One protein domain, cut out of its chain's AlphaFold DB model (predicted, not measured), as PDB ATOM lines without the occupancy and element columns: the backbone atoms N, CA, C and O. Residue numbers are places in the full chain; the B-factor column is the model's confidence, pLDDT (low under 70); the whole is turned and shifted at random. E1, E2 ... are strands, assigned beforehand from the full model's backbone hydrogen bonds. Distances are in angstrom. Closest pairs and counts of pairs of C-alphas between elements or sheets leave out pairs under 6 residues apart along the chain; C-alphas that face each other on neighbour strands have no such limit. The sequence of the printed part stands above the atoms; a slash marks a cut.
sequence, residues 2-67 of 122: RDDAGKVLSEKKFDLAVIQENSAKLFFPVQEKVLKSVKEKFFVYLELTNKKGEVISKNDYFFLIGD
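Overview. This is residues 2 to 67 of the 122 residues of an uncharacterized protein of Saccharicrinis fermentans DSM 9555 = JCM 21142 (UniProt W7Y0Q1). With little regular structure, the domain is a long two-stranded hairpin, E1 and E2, beside a long unnamed stretch, residues 2 to 40, that runs out along the hairpin's length and folds back to the beginning of E1. Residues 20 to 26 stick out at the far turn of this stretch. The printed part has 66 residues, with no named helix and two strands, E1 then E2, antiparallel; the class is all strand, although the strands hold only 19 residues. It is loose, with a radius of gyration of the C-alphas of 14.4 A, and elongated, spanning 40 by 23 by 15 A.

Along the chain. E1, residues 41 to 49, is 26.4 A long and begins at C-alpha 41, (-24.675, -20.168, -18.712). E2, residues 55 to 64, is 27.0 A long and ends at C-alpha 64, (-22.629, -20.160, -14.802).

Arrangement. E1 and E2 form a hairpin with a tight link, their directions 168 degrees apart. C-alphas 45 and 60 face each other at 4.7 A. N 44 and O 61 are within hydrogen-bond range at 2.8 A.

Size, cuts and confidence. The C-alphas farthest apart, of Lys 52 and Asp 67, are 43.5 A apart. The printed part has no cut. Its mean pLDDT is 87.9, and no printed residue is under 70.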
ATOM      1  N   ARG A   2     -21.437 -24.259 -26.432       91.75
ATOM      2  CA  ARG A   2     -22.775 -23.748 -26.779       91.75
ATOM      3  C   ARG A   2     -23.299 -22.759 -25.738       91.75
ATOM      4  O   ARG A   2     -22.886 -22.844 -24.585       91.75
ATOM      5  N   ASP A   3     -24.179 -21.849 -26.144       89.38
ATOM      6  CA  ASP A   3     -24.866 -20.914 -25.244       89.38
ATOM      7  C   ASP A   3     -26.106 -21.531 -24.568       89.38
ATOM      8  O   ASP A   3     -26.415 -22.712 -24.748       89.38
ATOM      9  N   ASP A   4     -26.811 -20.702 -23.798       86.06
ATOM     10  CA  ASP A   4     -28.069 -21.005 -23.108       86.06
ATOM     11  C   ASP A   4     -29.157 -21.600 -24.018       86.06
ATOM     12  O   ASP A   4     -29.930 -22.452 -23.583       86.06
ATOM     13  N   ALA A   5     -29.211 -21.160 -25.278       88.25
ATOM     14  CA  ALA A   5     -30.186 -21.602 -26.272       88.25
ATOM     15  C   ALA A   5     -29.700 -22.826 -27.071       88.25
ATOM     16  O   ALA A   5     -30.381 -23.287 -27.987       88.25
ATOM     17  N   GLY A   6     -28.513 -23.353 -26.753       86.56
ATOM     18  CA  GLY A   6     -27.890 -24.460 -27.472       86.56
ATOM     19  C   GLY A   6     -27.216 -24.051 -28.785       86.56
ATOM     20  O   GLY A   6     -26.760 -24.926 -29.526       86.56
ATOM     21  N   LYS A   7     -27.095 -22.753 -29.082       89.44
ATOM     22  CA  LYS A   7     -26.384 -22.265 -30.267       89.44
ATOM     23  C   LYS A   7     -24.888 -22.507 -30.105       89.44
ATOM     24  O   LYS A   7     -24.313 -22.263 -29.047       89.44
ATOM     25  N   VAL A   8     -24.235 -22.972 -31.168       91.12
ATOM     26  CA  VAL A   8     -22.784 -23.198 -31.178       91.12
ATOM     27  C   VAL A   8     -22.045 -21.859 -31.122       91.12
ATOM     28  O   VAL A   8     -22.235 -21.001 -31.980       91.12
ATOM     29  N   LEU A   9     -21.199 -21.699 -30.104       89.00
ATOM     30  CA  LEU A   9     -20.341 -20.527 -29.903       89.00
ATOM     31  C   LEU A   9     -18.939 -20.740 -30.476       89.00
ATOM     32  O   LEU A   9     -18.349 -19.831 -31.045       89.00
ATOM     33  N   SER A  10     -18.395 -21.939 -30.273       90.00
ATOM     34  CA  SER A  10     -17.060 -22.331 -30.719       90.00
ATOM     35  C   SER A  10     -17.000 -23.848 -30.832       90.00
ATOM     36  O   SER A  10     -17.537 -24.568 -29.980       90.00
ATOM     37  N   GLU A  11     -16.333 -24.328 -31.870       93.44
ATOM     38  CA  GLU A  11     -15.965 -25.722 -32.052       93.44
ATOM     39  C   GLU A  11     -14.493 -25.769 -32.449       93.44
ATOM     40  O   GLU A  11     -14.052 -25.032 -33.332       93.44
ATOM     41  N   LYS A  12     -13.718 -26.608 -31.760       91.81
ATOM     42  CA  LYS A  12     -12.287 -26.773 -31.998       91.81
ATOM     43  C   LYS A  12     -11.953 -28.252 -31.981       91.81
ATOM     44  O   LYS A  12     -12.459 -28.992 -31.138       91.81
ATOM     45  N   LYS A  13     -11.089 -28.654 -32.904       93.00
ATOM     46  CA  LYS A  13     -10.519 -29.997 -32.978       93.00
ATOM     47  C   LYS A  13      -9.017 -29.881 -32.791       93.00
ATOM     48  O   LYS A  13      -8.400 -28.964 -33.330       93.00
ATOM     49  N   PHE A  14      -8.464 -30.787 -32.001       90.81
ATOM     50  CA  PHE A  14      -7.049 -30.813 -31.671       90.81
ATOM     51  C   PHE A  14      -6.528 -32.218 -31.919       90.81
ATOM     52  O   PHE A  14      -7.077 -33.180 -31.380       90.81
ATOM     53  N   ASP A  15      -5.460 -32.324 -32.702       90.12
ATOM     54  CA  ASP A  15      -4.765 -33.589 -32.877       90.12
ATOM     55  C   ASP A  15      -3.881 -33.844 -31.655       90.12
ATOM     56  O   ASP A  15      -2.992 -33.057 -31.321       90.12
ATOM     57  N   LEU A  16      -4.150 -34.949 -30.965       86.50
ATOM     58  CA  LEU A  16      -3.379 -35.386 -29.811       86.50
ATOM     59  C   LEU A  16      -2.384 -36.469 -30.225       86.50
ATOM     60  O   LEU A  16      -2.725 -37.441 -30.902       86.50
ATOM     61  N   ALA A  17      -1.139 -36.306 -29.782       82.94
ATOM     62  CA  ALA A  17      -0.139 -37.361 -29.851       82.94
ATOM     63  C   ALA A  17      -0.480 -38.500 -28.868       82.94
ATOM     64  O   ALA A  17      -1.475 -38.458 -28.145       82.94
ATOM     65  N   VAL A  18       0.364 -39.532 -28.830       86.19
ATOM     66  CA  VAL A  18       0.192 -40.661 -27.908       86.19
ATOM     67  C   VAL A  18       0.160 -40.163 -26.457       86.19
ATOM     68  O   VAL A  18       1.102 -39.524 -25.987       86.19
ATOM     69  N   ILE A  19      -0.926 -40.481 -25.753       86.38
ATOM     70  CA  ILE A  19      -1.079 -40.246 -24.316       86.38
ATOM     71  C   ILE A  19      -0.380 -41.400 -23.597       86.38
ATOM     72  O   ILE A  19      -0.773 -42.553 -23.752       86.38
ATOM     73  N   GLN A  20       0.684 -41.095 -22.855       86.00
ATOM     74  CA  GLN A  20       1.403 -42.096 -22.065       86.00
ATOM     75  C   GLN A  20       0.576 -42.532 -20.848       86.00
ATOM     76  O   GLN A  20      -0.265 -41.780 -20.348       86.00
ATOM     77  N   GLU A  21       0.835 -43.744 -20.356       86.81
ATOM     78  CA  GLU A  21       0.212 -44.271 -19.140       86.81
ATOM     79  C   GLU A  21       0.486 -43.367 -17.924       86.81
ATOM     80  O   GLU A  21       1.534 -42.727 -17.834       86.81
ATOM     81  N   ASN A  22      -0.464 -43.309 -16.982       78.50
ATOM     82  CA  ASN A  22      -0.373 -42.522 -15.738       78.50
ATOM     83  C   ASN A  22      -0.073 -41.021 -15.931       78.50
ATOM     84  O   ASN A  22       0.542 -40.369 -15.087       78.50
ATOM     85  N   SER A  23      -0.524 -40.447 -17.043       73.31
ATOM     86  CA  SER A  23      -0.313 -39.038 -17.357       73.31
ATOM     87  C   SER A  23      -1.423 -38.143 -16.790       73.31
ATOM     88  O   SER A  23      -2.544 -38.152 -17.292       73.31
ATOM     89  N   ALA A  24      -1.074 -37.259 -15.850       84.19
ATOM     90  CA  ALA A  24      -1.846 -36.050 -15.519       84.19
ATOM     91  C   ALA A  24      -1.368 -34.818 -16.322       84.19
ATOM     92  O   ALA A  24      -1.537 -33.671 -15.906       84.19
ATOM     93  N   LYS A  25      -0.691 -35.046 -17.456       85.12
ATOM     94  CA  LYS A  25      -0.053 -33.989 -18.238       85.12
ATOM     95  C   LYS A  25      -1.099 -33.088 -18.891       85.12
ATOM     96  O   LYS A  25      -2.016 -33.557 -19.562       85.12
ATOM     97  N   LEU A  26      -0.905 -31.780 -18.756       86.88
ATOM     98  CA  LEU A  26      -1.626 -30.795 -19.552       86.88
ATOM     99  C   LEU A  26      -1.133 -30.861 -21.006       86.88
ATOM    100  O   LEU A  26       0.053 -30.659 -21.265       86.88
ATOM    101  N   PHE A  27      -2.041 -31.117 -21.948       86.00
ATOM    102  CA  PHE A  27      -1.715 -31.140 -23.377       86.00
ATOM    103  C   PHE A  27      -1.790 -29.750 -24.003       86.00
ATOM    104  O   PHE A  27      -0.851 -29.315 -24.664       86.00
ATOM    105  N   PHE A  28      -2.891 -29.039 -23.773       88.38
ATOM    106  CA  PHE A  28      -3.072 -27.676 -24.251       88.38
ATOM    107  C   PHE A  28      -4.081 -26.923 -23.380       88.38
ATOM    108  O   PHE A  28      -5.037 -27.519 -22.875       88.38
ATOM    109  N   PRO A  29      -3.899 -25.607 -23.202       89.56
ATOM    110  CA  PRO A  29      -4.924 -24.759 -22.624       89.56
ATOM    111  C   PRO A  29      -6.020 -24.476 -23.660       89.56
ATOM    112  O   PRO A  29      -5.739 -24.205 -24.828       89.56
ATOM    113  N   VAL A  30      -7.276 -24.460 -23.220       87.50
ATOM    114  CA  VAL A  30      -8.398 -23.959 -24.024       87.50
ATOM    115  C   VAL A  30      -8.745 -22.559 -23.528       87.50
ATOM    116  O   VAL A  30      -9.125 -22.384 -22.375       87.50
ATOM    117  N   GLN A  31      -8.595 -21.559 -24.398       88.19
ATOM    118  CA  GLN A  31      -8.951 -20.169 -24.106       88.19
ATOM    119  C   GLN A  31     -10.062 -19.708 -25.048       88.19
ATOM    120  O   GLN A  31      -9.943 -19.832 -26.270       88.19
ATOM    121  N   GLU A  32     -11.135 -19.168 -24.469       84.31
ATOM    122  CA  GLU A  32     -12.300 -18.658 -25.193       84.31
ATOM    123  C   GLU A  32     -12.855 -17.396 -24.529       84.31
ATOM    124  O   GLU A  32     -12.999 -17.327 -23.307       84.31
ATOM    125  N   LYS A  33     -13.210 -16.393 -25.339       84.44
ATOM    126  CA  LYS A  33     -13.855 -15.161 -24.860       84.44
ATOM    127  C   LYS A  33     -15.374 -15.315 -24.928       84.44
ATOM    128  O   LYS A  33     -15.985 -14.977 -25.933       84.44
ATOM    129  N   VAL A  34     -15.975 -15.804 -23.845       79.81
ATOM    130  CA  VAL A  34     -17.404 -16.188 -23.806       79.81
ATOM    131  C   VAL A  34     -18.357 -15.121 -23.270       79.81
ATOM    132  O   VAL A  34     -19.529 -15.112 -23.634       79.81
ATOM    133  N   LEU A  35     -17.864 -14.180 -22.460       73.12
ATOM    134  CA  LEU A  35     -18.710 -13.253 -21.692       73.12
ATOM    135  C   LEU A  35     -19.551 -12.289 -22.547       73.12
ATOM    136  O   LEU A  35     -20.566 -11.794 -22.078       73.12
ATOM    137  N   LYS A  36     -19.150 -12.000 -23.792       71.75
ATOM    138  CA  LYS A  36     -19.929 -11.113 -24.681       71.75
ATOM    139  C   LYS A  36     -21.104 -11.813 -25.364       71.75
ATOM    140  O   LYS A  36     -21.969 -11.137 -25.909       71.75
ATOM    141  N   SER A  37     -21.105 -13.142 -25.394       71.50
ATOM    142  CA  SER A  37     -21.997 -13.935 -26.249       71.50
ATOM    143  C   SER A  37     -22.968 -14.806 -25.462       71.50
ATOM    144  O   SER A  37     -23.792 -15.484 -26.065       71.50
ATOM    145  N   VAL A  38     -22.860 -14.809 -24.135       79.75
ATOM    146  CA  VAL A  38     -23.586 -15.707 -23.240       79.75
ATOM    147  C   VAL A  38     -24.164 -14.889 -22.101       79.75
ATOM    148  O   VAL A  38     -23.490 -14.002 -21.578       79.75
ATOM    149  N   LYS A  39     -25.414 -15.175 -21.738       75.19
ATOM    150  CA  LYS A  39     -26.164 -14.363 -20.785       75.19
ATOM    151  C   LYS A  39     -26.101 -14.938 -19.372       75.19
ATOM    152  O   LYS A  39     -25.812 -14.191 -18.445       75.19
ATOM    153  N   GLU A  40     -26.345 -16.240 -19.217       82.69
ATOM    154  CA  GLU A  40     -26.484 -16.875 -17.898       82.69
ATOM    155  C   GLU A  40     -25.595 -18.104 -17.735       82.69
ATOM    156  O   GLU A  40     -24.929 -18.250 -16.713       82.69
ATOM    157  N   LYS A  41     -25.553 -18.997 -18.727       88.94
ATOM    158  CA  LYS A  41     -24.675 -20.168 -18.712       88.94
ATOM    159  C   LYS A  41     -24.229 -20.576 -20.104       88.94
ATOM    160  O   LYS A  41     -24.858 -20.300 -21.118       88.94
ATOM    161  N   PHE A  42     -23.116 -21.289 -20.152       91.56
ATOM    162  CA  PHE A  42     -22.662 -21.946 -21.369       91.56
ATOM    163  C   PHE A  42     -22.243 -23.374 -21.082       91.56
ATOM    164  O   PHE A  42     -21.927 -23.745 -19.952       91.56
ATOM    165  N   PHE A  43     -22.222 -24.160 -22.146       92.75
ATOM    166  CA  PHE A  43     -21.935 -25.579 -22.107       92.75
ATOM    167  C   PHE A  43     -20.660 -25.878 -22.888       92.75
ATOM    168  O   PHE A  43     -20.495 -25.457 -24.041       92.75
ATOM    169  N   VAL A  44     -19.762 -26.640 -22.276       93.56
ATOM    170  CA  VAL A  44     -18.542 -27.153 -22.896       93.56
ATOM    171  C   VAL A  44     -18.711 -28.655 -23.054       93.56
ATOM    172  O   VAL A  44     -18.838 -29.375 -22.073       93.56
ATOM    173  N   TYR A  45     -18.703 -29.107 -24.301       94.31
ATOM    174  CA  TYR A  45     -18.750 -30.519 -24.660       94.31
ATOM    175  C   TYR A  45     -17.350 -30.911 -25.110       94.31
ATOM    176  O   TYR A  45     -16.804 -30.263 -26.009       94.31
ATOM    177  N   LEU A  46     -16.775 -31.920 -24.466       94.06
ATOM    178  CA  LEU A  46     -15.464 -32.464 -24.793       94.06
ATOM    179  C   LEU A  46     -15.616 -33.923 -25.194       94.06
ATOM    180  O   LEU A  46     -16.220 -34.716 -24.474       94.06
ATOM    181  N   GLU A  47     -15.017 -34.267 -26.325       95.06
ATOM    182  CA  GLU A  47     -14.980 -35.623 -26.847       95.06
ATOM    183  C   GLU A  47     -13.541 -35.962 -27.223       95.06
ATOM    184  O   GLU A  47     -12.856 -35.169 -27.873       95.06
ATOM    185  N   LEU A  48     -13.081 -37.132 -26.789       93.50
ATOM    186  CA  LEU A  48     -11.802 -37.703 -27.184       93.50
ATOM    187  C   LEU A  48     -12.070 -38.956 -28.007       93.50
ATOM    188  O   LEU A  48     -12.729 -39.882 -27.530       93.50
ATOM    189  N   THR A  49     -11.515 -39.000 -29.212       95.12
ATOM    190  CA  THR A  49     -11.622 -40.143 -30.117       95.12
ATOM    191  C   THR A  49     -10.277 -40.833 -30.299       95.12
ATOM    192  O   THR A  49      -9.213 -40.216 -30.212       95.12
ATOM    193  N   ASN A  50     -10.313 -42.140 -30.544       93.00
ATOM    194  CA  ASN A  50      -9.135 -42.875 -30.983       93.00
ATOM    195  C   ASN A  50      -8.929 -42.729 -32.505       93.00
ATOM    196  O   ASN A  50      -9.747 -42.158 -33.223       93.00
ATOM    197  N   LYS A  51      -7.839 -43.305 -33.029       91.38
ATOM    198  CA  LYS A  51      -7.504 -43.246 -34.466       91.38
ATOM    199  C   LYS A  51      -8.536 -43.902 -35.394       91.38
ATOM    200  O   LYS A  51      -8.500 -43.647 -36.591       91.38
ATOM    201  N   LYS A  52      -9.419 -44.758 -34.869       94.25
ATOM    202  CA  LYS A  52     -10.514 -45.381 -35.627       94.25
ATOM    203  C   LYS A  52     -11.782 -44.517 -35.639       94.25
ATOM    204  O   LYS A  52     -12.757 -44.896 -36.275       94.25
ATOM    205  N   GLY A  53     -11.767 -43.371 -34.954       92.75
ATOM    206  CA  GLY A  53     -12.922 -42.490 -34.796       92.75
ATOM    207  C   GLY A  53     -13.868 -42.906 -33.669       92.75
ATOM    208  O   GLY A  53     -14.943 -42.330 -33.544       92.75
ATOM    209  N   GLU A  54     -13.494 -43.883 -32.840       96.06
ATOM    210  CA  GLU A  54     -14.323 -44.324 -31.716       96.06
ATOM    211  C   GLU A  54     -14.143 -43.363 -30.536       96.06
ATOM    212  O   GLU A  54     -13.013 -43.027 -30.172       96.06
ATOM    213  N   VAL A  55     -15.249 -42.940 -29.920       95.94
ATOM    214  CA  VAL A  55     -15.232 -42.088 -28.724       95.94
ATOM    215  C   VAL A  55     -14.758 -42.899 -27.526       95.94
ATOM    216  O   VAL A  55     -15.411 -43.857 -27.119       95.94
ATOM    217  N   ILE A  56     -13.634 -42.495 -26.942       93.75
ATOM    218  CA  ILE A  56     -13.039 -43.143 -25.764       93.75
ATOM    219  C   ILE A  56     -13.244 -42.337 -24.478       93.75
ATOM    220  O   ILE A  56     -13.057 -42.865 -23.386       93.75
ATOM    221  N   SER A  57     -13.630 -41.063 -24.583       92.44
ATOM    222  CA  SER A  57     -14.026 -40.244 -23.436       92.44
ATOM    223  C   SER A  57     -14.967 -39.131 -23.873       92.44
ATOM    224  O   SER A  57     -14.789 -38.539 -24.939       92.44
ATOM    225  N   LYS A  58     -15.954 -38.834 -23.029       96.06
ATOM    226  CA  LYS A  58     -16.909 -37.749 -23.229       96.06
ATOM    227  C   LYS A  58     -17.190 -37.071 -21.898       96.06
ATOM    228  O   LYS A  58     -17.505 -37.748 -20.925       96.06
ATOM    229  N   ASN A  59     -17.083 -35.747 -21.869       95.00
ATOM    230  CA  ASN A  59     -17.395 -34.948 -20.692       95.00
ATOM    231  C   ASN A  59     -18.173 -33.701 -21.089       95.00
ATOM    232  O   ASN A  59     -17.749 -32.939 -21.961       95.00
ATOM    233  N   ASP A  60     -19.272 -33.480 -20.378       95.31
ATOM    234  CA  ASP A  60     -20.171 -32.360 -20.600       95.31
ATOM    235  C   ASP A  60     -20.146 -31.480 -19.347       95.31
ATOM    236  O   ASP A  60     -20.514 -31.906 -18.253       95.31
ATOM    237  N   TYR A  61     -19.686 -30.244 -19.508       92.94
ATOM    238  CA  TYR A  61     -19.624 -29.251 -18.444       92.94
ATOM    239  C   TYR A  61     -20.599 -28.121 -18.739       92.94
ATOM    240  O   TYR A  61     -20.800 -27.739 -19.894       92.94
ATOM    241  N   PHE A  62     -21.140 -27.519 -17.687       90.75
ATOM    242  CA  PHE A  62     -21.820 -26.236 -17.781       90.75
ATOM    243  C   PHE A  62     -21.191 -25.253 -16.801       90.75
ATOM    244  O   PHE A  62     -20.759 -25.623 -15.711       90.75
ATOM    245  N   PHE A  63     -21.146 -23.993 -17.204       89.25
ATOM    246  CA  PHE A  63     -20.563 -22.914 -16.427       89.25
ATOM    247  C   PHE A  63     -21.578 -21.791 -16.313       89.25
ATOM    248  O   PHE A  63     -22.155 -21.371 -17.316       89.25
ATOM    249  N   LEU A  64     -21.783 -21.312 -15.088       87.94
ATOM    250  CA  LEU A  64     -22.629 -20.160 -14.802       87.94
ATOM    251  C   LEU A  64     -21.809 -18.881 -14.983       87.94
ATOM    252  O   LEU A  64     -20.718 -18.745 -14.425       87.94
ATOM    253  N   ILE A  65     -22.348 -17.941 -15.748       82.00
ATOM    254  CA  ILE A  65     -21.863 -16.570 -15.820       82.00
ATOM    255  C   ILE A  65     -22.704 -15.762 -14.844       82.00
ATOM    256  O   ILE A  65     -23.916 -15.629 -14.992       82.00
ATOM    257  N   GLY A  66     -22.048 -15.230 -13.823       77.56
ATOM    258  CA  GLY A  66     -22.703 -14.438 -12.800       77.56
ATOM    259  C   GLY A  66     -21.755 -13.420 -12.195       77.56
ATOM    260  O   GLY A  66     -20.533 -13.548 -12.278       77.56
ATOM    261  N   ASP A  67     -22.350 -12.412 -11.570       81.38
ATOM    262  CA  ASP A  67     -21.640 -11.456 -10.734       81.38
ATOM    263  C   ASP A  67     -21.235 -12.148  -9.424       81.38
ATOM    264  O   ASP A  67     -22.063 -12.420  -8.550       81.38
TER     265      ASP A  67